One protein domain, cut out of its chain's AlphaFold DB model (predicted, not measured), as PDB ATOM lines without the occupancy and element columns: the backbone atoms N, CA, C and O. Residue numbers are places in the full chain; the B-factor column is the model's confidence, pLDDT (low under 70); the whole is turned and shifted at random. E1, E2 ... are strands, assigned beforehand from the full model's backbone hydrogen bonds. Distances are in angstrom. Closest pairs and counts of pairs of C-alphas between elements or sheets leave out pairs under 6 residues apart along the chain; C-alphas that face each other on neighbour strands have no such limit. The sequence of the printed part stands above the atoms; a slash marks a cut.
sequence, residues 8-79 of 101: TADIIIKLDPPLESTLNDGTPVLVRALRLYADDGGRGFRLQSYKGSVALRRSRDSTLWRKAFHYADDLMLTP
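Overview. This is residues 8 to 79 of the 101 residues of an uncharacterized protein of Bifidobacterium bifidum (UniProt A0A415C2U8). The domain is a long, strongly twisted ribbon of three long antiparallel strands, E1, E2 and E3, side by side, with the short strand E4 added along E3. The turn between E2 and E3 makes one tip of the rod and the loop of residues 57 to 69 the other, while E1, E2 and E3 each bend on the way. The printed part has 72 residues with no named helix and four named strands, in chain and sheet order E1, E2, E3, E4, all antiparallel; the class is all strand. It is only just loose, close to compact, with a radius of gyration of the C-alphas of 13.7 A, and spans 48 by 23 by 20 A.

Arrangement. The sheet is a meander, each strand the antiparallel neighbour of the one before. Its inner strands are E2, residues 28 to 40, and E3, residues 45 to 56, a hairpin at 160 degrees between their directions. C-alphas 36 and 50 face each other at 4.4 A, and N 35 and O 51 are 2.8 A apart, within hydrogen-bond range. The edge strand E1, residues 8 to 22, forms a hairpin with E2 at 161 degrees; N 11 and O 36, 2.9 A apart, and N 29 and O 21, 2.8 A apart, are within hydrogen-bond range. E1 bends by 106 degrees at residue 17, E2 by 70 degrees at residue 32 and E3 by 60 degrees at residue 48. The other edge strand, E4, residues 70 to 72, forms a hairpin with E3 at 143 degrees, with N 72 and O 52 within hydrogen-bond range at 3.3 A. E1 and E4 are apart. From edge to edge the strands' lines turn by 72 degrees.

Along the chain. E1 begins at C-alpha 8 (-42.443, -45.597, 35.437) and measures 27.2 A from first to last C-alpha. E2 measures 32.9 A and ends at C-alpha 40 (-47.599, -45.695, 39.760). E3 measures 30.7 A. E4 has three residues and ends at C-alpha 72 (-46.612, -43.887, 15.815).

Size, cuts and confidence. The outline is a rod, and the two C-alphas farthest apart, those of Gly 42 and Asp 61, are 47.6 A apart. The printed part has no cut. The links E1 to E2 and E2 to E3 are tight, with 5 and 4 residues; the link E3 to E4 is long, with 13. Mean pLDDT of the printed part is 75.7, with residues 8 to 9, 41 to 44 and 57 to 73 under 70.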
ATOM      1  N   THR A   8     -42.027 -45.474  36.831       63.12
ATOM      2  CA  THR A   8     -42.443 -45.597  35.437       63.12
ATOM      3  C   THR A   8     -42.246 -47.053  35.017       63.12
ATOM      4  O   THR A   8     -41.117 -47.522  34.861       63.12
ATOM      5  N   ALA A   9     -43.341 -47.796  34.880       69.25
ATOM      6  CA  ALA A   9     -43.340 -49.131  34.306       69.25
ATOM      7  C   ALA A   9     -43.319 -49.033  32.777       69.25
ATOM      8  O   ALA A   9     -44.154 -48.362  32.167       69.25
ATOM      9  N   ASP A  10     -42.358 -49.727  32.174       78.56
ATOM     10  CA  ASP A  10     -42.268 -49.928  30.733       78.56
ATOM     11  C   ASP A  10     -42.887 -51.284  30.378       78.56
ATOM     12  O   ASP A  10     -42.302 -52.339  30.639       78.56
ATOM     13  N   ILE A  11     -44.105 -51.258  29.840       83.31
ATOM     14  CA  ILE A  11     -44.896 -52.458  29.550       83.31
ATOM     15  C   ILE A  11     -44.903 -52.681  28.040       83.31
ATOM     16  O   ILE A  11     -45.390 -51.844  27.285       83.31
ATOM     17  N   ILE A  12     -44.411 -53.833  27.583       86.00
ATOM     18  CA  ILE A  12     -44.435 -54.203  26.162       86.00
ATOM     19  C   ILE A  12     -45.492 -55.282  25.931       86.00
ATOM     20  O   ILE A  12     -45.369 -56.404  26.420       86.00
ATOM     21  N   ILE A  13     -46.493 -54.961  25.119       87.31
ATOM     22  CA  ILE A  13     -47.550 -55.872  24.683       87.31
ATOM     23  C   ILE A  13     -47.265 -56.270  23.242       87.31
ATOM     24  O   ILE A  13     -47.203 -55.416  22.359       87.31
ATOM     25  N   LYS A  14     -47.120 -57.569  22.980       87.88
ATOM     26  CA  LYS A  14     -47.121 -58.105  21.612       87.88
ATOM     27  C   LYS A  14     -48.557 -58.454  21.226       87.88
ATOM     28  O   LYS A  14     -49.260 -59.082  22.012       87.88
ATOM     29  N   LEU A  15     -48.980 -58.040  20.037       85.06
ATOM     30  CA  LEU A  15     -50.316 -58.289  19.504       85.06
ATOM     31  C   LEU A  15     -50.234 -59.411  18.468       85.06
ATOM     32  O   LEU A  15     -49.586 -59.252  17.430       85.06
ATOM     33  N   ASP A  16     -50.867 -60.540  18.778       85.44
ATOM     34  CA  ASP A  16     -51.006 -61.685  17.882       85.44
ATOM     35  C   ASP A  16     -52.446 -62.240  17.988       85.44
ATOM     36  O   ASP A  16     -52.811 -62.752  19.050       85.44
ATOM     37  N   PRO A  17     -53.295 -62.079  16.953       86.62
ATOM     38  CA  PRO A  17     -52.985 -61.435  15.675       86.62
ATOM     39  C   PRO A  17     -52.727 -59.916  15.815       86.62
ATOM     40  O   PRO A  17     -53.168 -59.300  16.791       86.62
ATOM     41  N   PRO A  18     -52.024 -59.284  14.851       87.12
ATOM     42  CA  PRO A  18     -51.928 -57.826  14.768       87.12
ATOM     43  C   PRO A  18     -53.313 -57.173  14.673       87.12
ATOM     44  O   PRO A  18     -54.207 -57.728  14.036       87.12
ATOM     45  N   LEU A  19     -53.472 -55.982  15.252       87.44
ATOM     46  CA  LEU A  19     -54.735 -55.236  15.233       87.44
ATOM     47  C   LEU A  19     -54.723 -54.156  14.151       87.44
ATOM     48  O   LEU A  19     -53.709 -53.485  13.954       87.44
ATOM     49  N   GLU A  20     -55.846 -53.967  13.462       87.69
ATOM     50  CA  GLU A  20     -56.017 -52.855  12.522       87.69
ATOM     51  C   GLU A  20     -56.275 -51.544  13.276       87.69
ATOM     52  O   GLU A  20     -56.943 -51.514  14.310       87.69
ATOM     53  N   SER A  21     -55.720 -50.450  12.765       86.75
ATOM     54  CA  SER A  21     -55.962 -49.092  13.252       86.75
ATOM     55  C   SER A  21     -55.653 -48.082  12.137       86.75
ATOM     56  O   SER A  21     -55.362 -48.453  10.995       86.75
ATOM     57  N   THR A  22     -55.703 -46.799  12.467       86.12
ATOM     58  CA  THR A  22     -55.474 -45.675  11.569       86.12
ATOM     59  C   THR A  22     -54.572 -44.660  12.271       86.12
ATOM     60  O   THR A  22     -54.697 -44.433  13.474       86.12
ATOM     61  N   LEU A  23     -53.638 -44.056  11.540       83.50
ATOM     62  CA  LEU A  23     -52.925 -42.870  12.021       83.50
ATOM     63  C   LEU A  23     -53.866 -41.656  12.027       83.50
ATOM     64  O   LEU A  23     -54.867 -41.642  11.311       83.50
ATOM     65  N   ASN A  24     -53.520 -40.608  12.772       82.19
ATOM     66  CA  ASN A  24     -54.290 -39.358  12.819       82.19
ATOM     67  C   ASN A  24     -54.518 -38.706  11.437       82.19
ATOM     68  O   ASN A  24     -55.476 -37.958  11.262       82.19
ATOM     69  N   ASP A  25     -53.667 -38.997  10.447       82.12
ATOM     70  CA  ASP A  25     -53.791 -38.507   9.066       82.12
ATOM     71  C   ASP A  25     -54.730 -39.350   8.175       82.12
ATOM     72  O   ASP A  25     -54.894 -39.060   6.989       82.12
ATOM     73  N   GLY A  26     -55.352 -40.396   8.728       81.88
ATOM     74  CA  GLY A  26     -56.239 -41.303   8.002       81.88
ATOM     75  C   GLY A  26     -55.538 -42.502   7.354       81.88
ATOM     76  O   GLY A  26     -56.204 -43.320   6.716       81.88
ATOM     77  N   THR A  27     -54.219 -42.658   7.513       81.38
ATOM     78  CA  THR A  27     -53.481 -43.791   6.941       81.38
ATOM     79  C   THR A  27     -53.786 -45.093   7.693       81.38
ATOM     80  O   THR A  27     -53.518 -45.172   8.894       81.38
ATOM     81  N   PRO A  28     -54.278 -46.150   7.020       83.00
ATOM     82  CA  PRO A  28     -54.536 -47.436   7.664       83.00
ATOM     83  C   PRO A  28     -53.238 -48.184   8.001       83.00
ATOM     84  O   PRO A  28     -52.309 -48.273   7.185       83.00
ATOM     85  N   VAL A  29     -53.197 -48.769   9.199       82.62
ATOM     86  CA  VAL A  29     -52.023 -49.436   9.777       82.62
ATOM     87  C   VAL A  29     -52.362 -50.753  10.486       82.62
ATOM     88  O   VAL A  29     -53.478 -50.943  10.962       82.62
ATOM     89  N   LEU A  30     -51.380 -51.656  10.590       85.75
ATOM     90  CA  LEU A  30     -51.431 -52.839  11.456       85.75
ATOM     91  C   LEU A  30     -50.514 -52.648  12.656       85.75
ATOM     92  O   LEU A  30     -49.294 -52.582  12.495       85.75
ATOM     93  N   VAL A  31     -51.080 -52.645  13.853       85.88
ATOM     94  CA  VAL A  31     -50.356 -52.571  15.120       85.88
ATOM     95  C   VAL A  31     -49.939 -53.974  15.546       85.88
ATOM     96  O   VAL A  31     -50.768 -54.864  15.714       85.88
ATOM     97  N   ARG A  32     -48.633 -54.183  15.727       85.62
ATOM     98  CA  ARG A  32     -48.056 -55.488  16.111       85.62
ATOM     99  C   ARG A  32     -47.573 -55.537  17.549       85.62
ATOM    100  O   ARG A  32     -47.450 -56.612  18.125       85.62
ATOM    101  N   ALA A  33     -47.236 -54.385  18.110       86.56
ATOM    102  CA  ALA A  33     -46.853 -54.272  19.504       86.56
ATOM    103  C   ALA A  33     -47.141 -52.865  20.020       86.56
ATOM    104  O   ALA A  33     -47.069 -51.900  19.257       86.56
ATOM    105  N   LEU A  34     -47.417 -52.769  21.314       85.62
ATOM    106  CA  LEU A  34     -47.541 -51.521  22.053       85.62
ATOM    107  C   LEU A  34     -46.483 -51.492  23.150       85.62
ATOM    108  O   LEU A  34     -46.287 -52.480  23.852       85.62
ATOM    109  N   ARG A  35     -45.817 -50.354  23.306       86.00
ATOM    110  CA  ARG A  35     -44.990 -50.041  24.467       86.00
ATOM    111  C   ARG A  35     -45.708 -48.971  25.268       86.00
ATOM    112  O   ARG A  35     -45.955 -47.897  24.731       86.00
ATOM    113  N   LEU A  36     -46.078 -49.277  26.501       84.88
ATOM    114  CA  LEU A  36     -46.810 -48.388  27.390       84.88
ATOM    115  C   LEU A  36     -45.857 -47.847  28.446       84.88
ATOM    116  O   LEU A  36     -45.110 -48.609  29.056       84.88
ATOM    117  N   TYR A  37     -45.935 -46.543  28.676       82.69
ATOM    118  CA  TYR A  37     -45.270 -45.876  29.781       82.69
ATOM    119  C   TYR A  37     -46.341 -45.513  30.797       82.69
ATOM    120  O   TYR A  37     -47.227 -44.701  30.514       82.69
ATOM    121  N   ALA A  38     -46.285 -46.154  31.955       81.19
ATOM    122  CA  ALA A  38     -47.266 -45.983  33.009       81.19
ATOM    123  C   ALA A  38     -46.583 -45.584  34.307       81.19
ATOM    124  O   ALA A  38     -45.558 -46.158  34.651       81.19
ATOM    125  N   ASP A  39     -47.179 -44.655  35.046       81.56
ATOM    126  CA  ASP A  39     -46.674 -44.259  36.358       81.56
ATOM    127  C   ASP A  39     -47.549 -44.841  37.463       81.56
ATOM    128  O   ASP A  39     -48.781 -44.781  37.387       81.56
ATOM    129  N   ASP A  40     -46.916 -45.361  38.513       75.00
ATOM    130  CA  ASP A  40     -47.599 -45.695  39.760       75.00
ATOM    131  C   ASP A  40     -47.774 -44.435  40.624       75.00
ATOM    132  O   ASP A  40     -46.831 -43.930  41.238       75.00
ATOM    133  N   GLY A  41     -49.002 -43.912  40.656       69.50
ATOM    134  CA  GLY A  41     -49.380 -42.757  41.474       69.50
ATOM    135  C   GLY A  41     -49.806 -43.115  42.903       69.50
ATOM    136  O   GLY A  41     -50.441 -42.295  43.567       69.50
ATOM    137  N   GLY A  42     -49.577 -44.350  43.359       68.19
ATOM    138  CA  GLY A  42     -50.007 -44.853  44.669       68.19
ATOM    139  C   GLY A  42     -51.498 -45.208  44.762       68.19
ATOM    140  O   GLY A  42     -51.932 -45.776  45.760       68.19
ATOM    141  N   ARG A  43     -52.295 -44.903  43.726       67.50
ATOM    142  CA  ARG A  43     -53.703 -45.334  43.569       67.50
ATOM    143  C   ARG A  43     -53.903 -46.326  42.416       67.50
ATOM    144  O   ARG A  43     -55.040 -46.651  42.088       67.50
ATOM    145  N   GLY A  44     -52.813 -46.785  41.805       69.75
ATOM    146  CA  GLY A  44     -52.812 -47.601  40.594       69.75
ATOM    147  C   GLY A  44     -51.965 -46.977  39.486       69.75
ATOM    148  O   GLY A  44     -51.564 -45.811  39.565       69.75
ATOM    149  N   PHE A  45     -51.707 -47.774  38.451       75.25
ATOM    150  CA  PHE A  45     -50.974 -47.327  37.275       75.25
ATOM    151  C   PHE A  45     -51.851 -46.412  36.418       75.25
ATOM    152  O   PHE A  45     -52.979 -46.766  36.071       75.25
ATOM    153  N   ARG A  46     -51.319 -45.254  36.028       77.44
ATOM    154  CA  ARG A  46     -51.927 -44.368  35.029       77.44
ATOM    155  C   ARG A  46     -51.071 -44.374  33.770       77.44
ATOM    156  O   ARG A  46     -49.869 -44.133  33.849       77.44
ATOM    157  N   LEU A  47     -51.691 -44.621  32.614       78.31
ATOM    158  CA  LEU A  47     -51.008 -44.508  31.327       78.31
ATOM    159  C   LEU A  47     -50.611 -43.044  31.092       78.31
ATOM    160  O   LEU A  47     -51.471 -42.163  31.101       78.31
ATOM    161  N   GLN A  48     -49.319 -42.796  30.886       79.75
ATOM    162  CA  GLN A  48     -48.782 -41.483  30.522       79.75
ATOM    163  C   GLN A  48     -48.702 -41.327  29.007       79.75
ATOM    164  O   GLN A  48     -49.115 -40.318  28.446       79.75
ATOM    165  N   SER A  49     -48.146 -42.336  28.340       78.06
ATOM    166  CA  SER A  49     -48.004 -42.367  26.888       78.06
ATOM    167  C   SER A  49     -47.859 -43.803  26.397       78.06
ATOM    168  O   SER A  49     -47.551 -44.714  27.170       78.06
ATOM    169  N   TYR A  50     -48.062 -44.016  25.102       79.19
ATOM    170  CA  TYR A  50     -47.815 -45.296  24.453       79.19
ATOM    171  C   TYR A  50     -47.130 -45.090  23.104       79.19
ATOM    172  O   TYR A  50     -47.225 -44.026  22.503       79.19
ATOM    173  N   LYS A  51     -46.437 -46.125  22.626       81.50
ATOM    174  CA  LYS A  51     -45.845 -46.185  21.286       81.50
ATOM    175  C   LYS A  51     -46.248 -47.476  20.599       81.50
ATOM    176  O   LYS A  51     -46.018 -48.561  21.134       81.50
ATOM    177  N   GLY A  52     -46.821 -47.364  19.405       77.81
ATOM    178  CA  GLY A  52     -47.165 -48.512  18.572       77.81
ATOM    179  C   GLY A  52     -46.055 -48.859  17.586       77.81
ATOM    180  O   GLY A  52     -45.571 -47.989  16.867       77.81
ATOM    181  N   SER A  53     -45.683 -50.139  17.515       81.62
ATOM    182  CA  SER A  53     -44.954 -50.694  16.374       81.62
ATOM    183  C   SER A  53     -45.968 -51.059  15.297       81.62
ATOM    184  O   SER A  53     -46.648 -52.087  15.412       81.62
ATOM    185  N   VAL A  54     -46.047 -50.243  14.249       81.12
ATOM    186  CA  VAL A  54     -47.033 -50.412  13.176       81.12
ATOM    187  C   VAL A  54     -46.401 -50.799  11.844       81.12
ATOM    188  O   VAL A  54     -45.255 -50.447  11.588       81.12
ATOM    189  N   ALA A  55     -47.166 -51.500  11.003       80.38
ATOM    190  CA  ALA A  55     -46.896 -51.713   9.584       80.38
ATOM    191  C   ALA A  55     -47.881 -50.904   8.731       80.38
ATOM    192  O   ALA A  55     -49.072 -50.877   9.031       80.38
ATOM    193  N   LEU A  56     -47.393 -50.256   7.670       73.44
ATOM    194  CA  LEU A  56     -48.206 -49.404   6.794       73.44
ATOM    195  C   LEU A  56     -48.835 -50.195   5.645       73.44
ATOM    196  O   LEU A  56     -48.179 -51.032   5.011       73.44
ATOM    197  N   ARG A  57     -50.072 -49.837   5.293       68.00
ATOM    198  CA  ARG A  57     -50.734 -50.309   4.075       68.00
ATOM    199  C   ARG A  57     -50.520 -49.306   2.946       68.00
ATOM    200  O   ARG A  57     -51.131 -48.248   2.913       68.00
ATOM    201  N   ARG A  58     -49.652 -49.642   1.987       59.25
ATOM    202  CA  ARG A  58     -49.382 -48.781   0.812       59.25
ATOM    203  C   ARG A  58     -50.425 -48.905  -0.310       59.25
ATOM    204  O   ARG A  58     -50.336 -48.171  -1.286       59.25
ATOM    205  N   SER A  59     -51.363 -49.850  -0.220       57.59
ATOM    206  CA  SER A  59     -52.309 -50.173  -1.296       57.59
ATOM    207  C   SER A  59     -53.665 -50.627  -0.750       57.59
ATOM    208  O   SER A  59     -53.747 -51.198   0.333       57.59
ATOM    209  N   ARG A  60     -54.735 -50.435  -1.532       56.91
ATOM    210  CA  ARG A  60     -56.075 -50.976  -1.238       56.91
ATOM    211  C   ARG A  60     -56.121 -52.509  -1.253       56.91
ATOM    212  O   ARG A  60     -57.061 -53.077  -0.711       56.91
ATOM    213  N   ASP A  61     -55.109 -53.178  -1.790       58.00
ATOM    214  CA  ASP A  61     -54.953 -54.631  -1.684       58.00
ATOM    215  C   ASP A  61     -54.632 -55.040  -0.230       58.00
ATOM    216  O   ASP A  61     -53.664 -54.556   0.363       58.00
ATOM    217  N   SER A  62     -55.467 -55.898   0.365       53.38
ATOM    218  CA  SER A  62     -55.336 -56.379   1.751       53.38
ATOM    219  C   SER A  62     -54.131 -57.296   1.966       53.38
ATOM    220  O   SER A  62     -53.744 -57.538   3.108       53.38
ATOM    221  N   THR A  63     -53.500 -57.770   0.890       56.78
ATOM    222  CA  THR A  63     -52.327 -58.651   0.949       56.78
ATOM    223  C   THR A  63     -50.997 -57.890   1.032       56.78
ATOM    224  O   THR A  63     -49.968 -58.470   1.379       56.78
ATOM    225  N   LEU A  64     -50.990 -56.574   0.774       59.53
ATOM    226  CA  LEU A  64     -49.768 -55.772   0.609       59.53
ATOM    227  C   LEU A  64     -49.361 -54.980   1.863       59.53
ATOM    228  O   LEU A  64     -48.963 -53.812   1.790       59.53
ATOM    229  N   TRP A  65     -49.382 -55.637   3.021       62.66
ATOM    230  CA  TRP A  65     -48.738 -55.133   4.236       62.66
ATOM    231  C   TRP A  65     -47.225 -55.350   4.142       62.66
ATOM    232  O   TRP A  65     -46.706 -56.427   4.443       62.66
ATOM    233  N   ARG A  66     -46.475 -54.335   3.703       59.09
ATOM    234  CA  ARG A  66     -45.007 -54.412   3.727       59.09
ATOM    235  C   ARG A  66     -44.504 -54.222   5.160       59.09
ATOM    236  O   ARG A  66     -44.994 -53.356   5.878       59.09
ATOM    237  N   LYS A  67     -43.500 -55.016   5.564       53.72
ATOM    238  CA  LYS A  67     -42.749 -54.808   6.814       53.72
ATOM    239  C   LYS A  67     -42.088 -53.426   6.759       53.72
ATOM    240  O   LYS A  67     -41.020 -53.275   6.180       53.72
ATOM    241  N   ALA A  68     -42.739 -52.429   7.327       54.97
ATOM    242  CA  ALA A  68     -42.185 -51.110   7.567       54.97
ATOM    243  C   ALA A  68     -42.462 -50.829   9.038       54.97
ATOM    244  O   ALA A  68     -43.612 -50.927   9.437       54.97
ATOM    245  N   PHE A  69     -41.428 -50.601   9.843       55.97
ATOM    246  CA  PHE A  69     -41.588 -50.319  11.267       55.97
ATOM    247  C   PHE A  69     -41.633 -48.809  11.436       55.97
ATOM    248  O   PHE A  69     -40.639 -48.133  11.185       55.97
ATOM    249  N   HIS A  70     -42.786 -48.291  11.839       60.94
ATOM    250  CA  HIS A  70     -42.926 -46.890  12.207       60.94
ATOM    251  C   HIS A  70     -43.316 -46.807  13.681       60.94
ATOM    252  O   HIS A  70     -44.129 -47.601  14.156       60.94
ATOM    253  N   TYR A  71     -42.697 -45.870  14.397       60.38
ATOM    254  CA  TYR A  71     -43.141 -45.463  15.722       60.38
ATOM    255  C   TYR A  71     -44.261 -44.452  15.510       60.38
ATOM    256  O   TYR A  71     -44.015 -43.390  14.943       60.38
ATOM    257  N   ALA A  72     -45.486 -44.806  15.888       59.59
ATOM    258  CA  ALA A  72     -46.612 -43.887  15.815       59.59
ATOM    259  C   ALA A  72     -46.874 -43.311  17.210       59.59
ATOM    260  O   ALA A  72     -47.370 -44.029  18.080       59.59
ATOM    261  N   ASP A  73     -46.531 -42.033  17.394       64.88
ATOM    262  CA  ASP A  73     -47.032 -41.210  18.505       64.88
ATOM    263  C   ASP A  73     -48.477 -40.714  18.208       64.88
ATOM    264  O   ASP A  73     -49.179 -40.264  19.104       64.88
ATOM    265  N   ASP A  74     -48.952 -40.892  16.964       70.12
ATOM    266  CA  ASP A  74     -50.229 -40.407  16.408       70.12
ATOM    267  C   ASP A  74     -51.232 -41.529  16.062       70.12
ATOM    268  O   ASP A  74     -52.023 -41.422  15.122       70.12
ATOM    269  N   LEU A  75     -51.153 -42.673  16.740       77.88
ATOM    270  CA  LEU A  75     -52.049 -43.799  16.468       77.88
ATOM    271  C   LEU A  75     -53.423 -43.551  17.092       77.88
ATOM    272  O   LEU A  75     -53.505 -43.346  18.302       77.88
ATOM    273  N   MET A  76     -54.500 -43.684  16.319       82.00
ATOM    274  CA  MET A  76     -55.845 -43.659  16.885       82.00
ATOM    275  C   MET A  76     -56.083 -44.893  17.769       82.00
ATOM    276  O   MET A  76     -55.874 -46.039  17.357       82.00
ATOM    277  N   LEU A  77     -56.546 -44.657  18.996       79.19
ATOM    278  CA  LEU A  77     -56.984 -45.714  19.900       79.19
ATOM    279  C   LEU A  77     -58.306 -46.293  19.400       79.19
ATOM    280  O   LEU A  77     -59.336 -45.623  19.390       79.19
ATOM    281  N   THR A  78     -58.263 -47.544  18.946       86.94
ATOM    282  CA  THR A  78     -59.471 -48.328  18.684       86.94
ATOM    283  C   THR A  78     -59.931 -48.997  19.985       86.94
ATOM    284  O   THR A  78     -59.088 -49.270  20.846       86.94
ATOM    285  N   PRO A  79     -61.222 -49.350  20.132       91.06
ATOM    286  CA  PRO A  79     -61.717 -50.018  21.341       91.06
ATOM    287  C   PRO A  79     -60.963 -51.313  21.690       91.06
ATOM    288  O   PRO A  79     -60.792 -51.669  22.854       91.06
TER     289      PRO A  79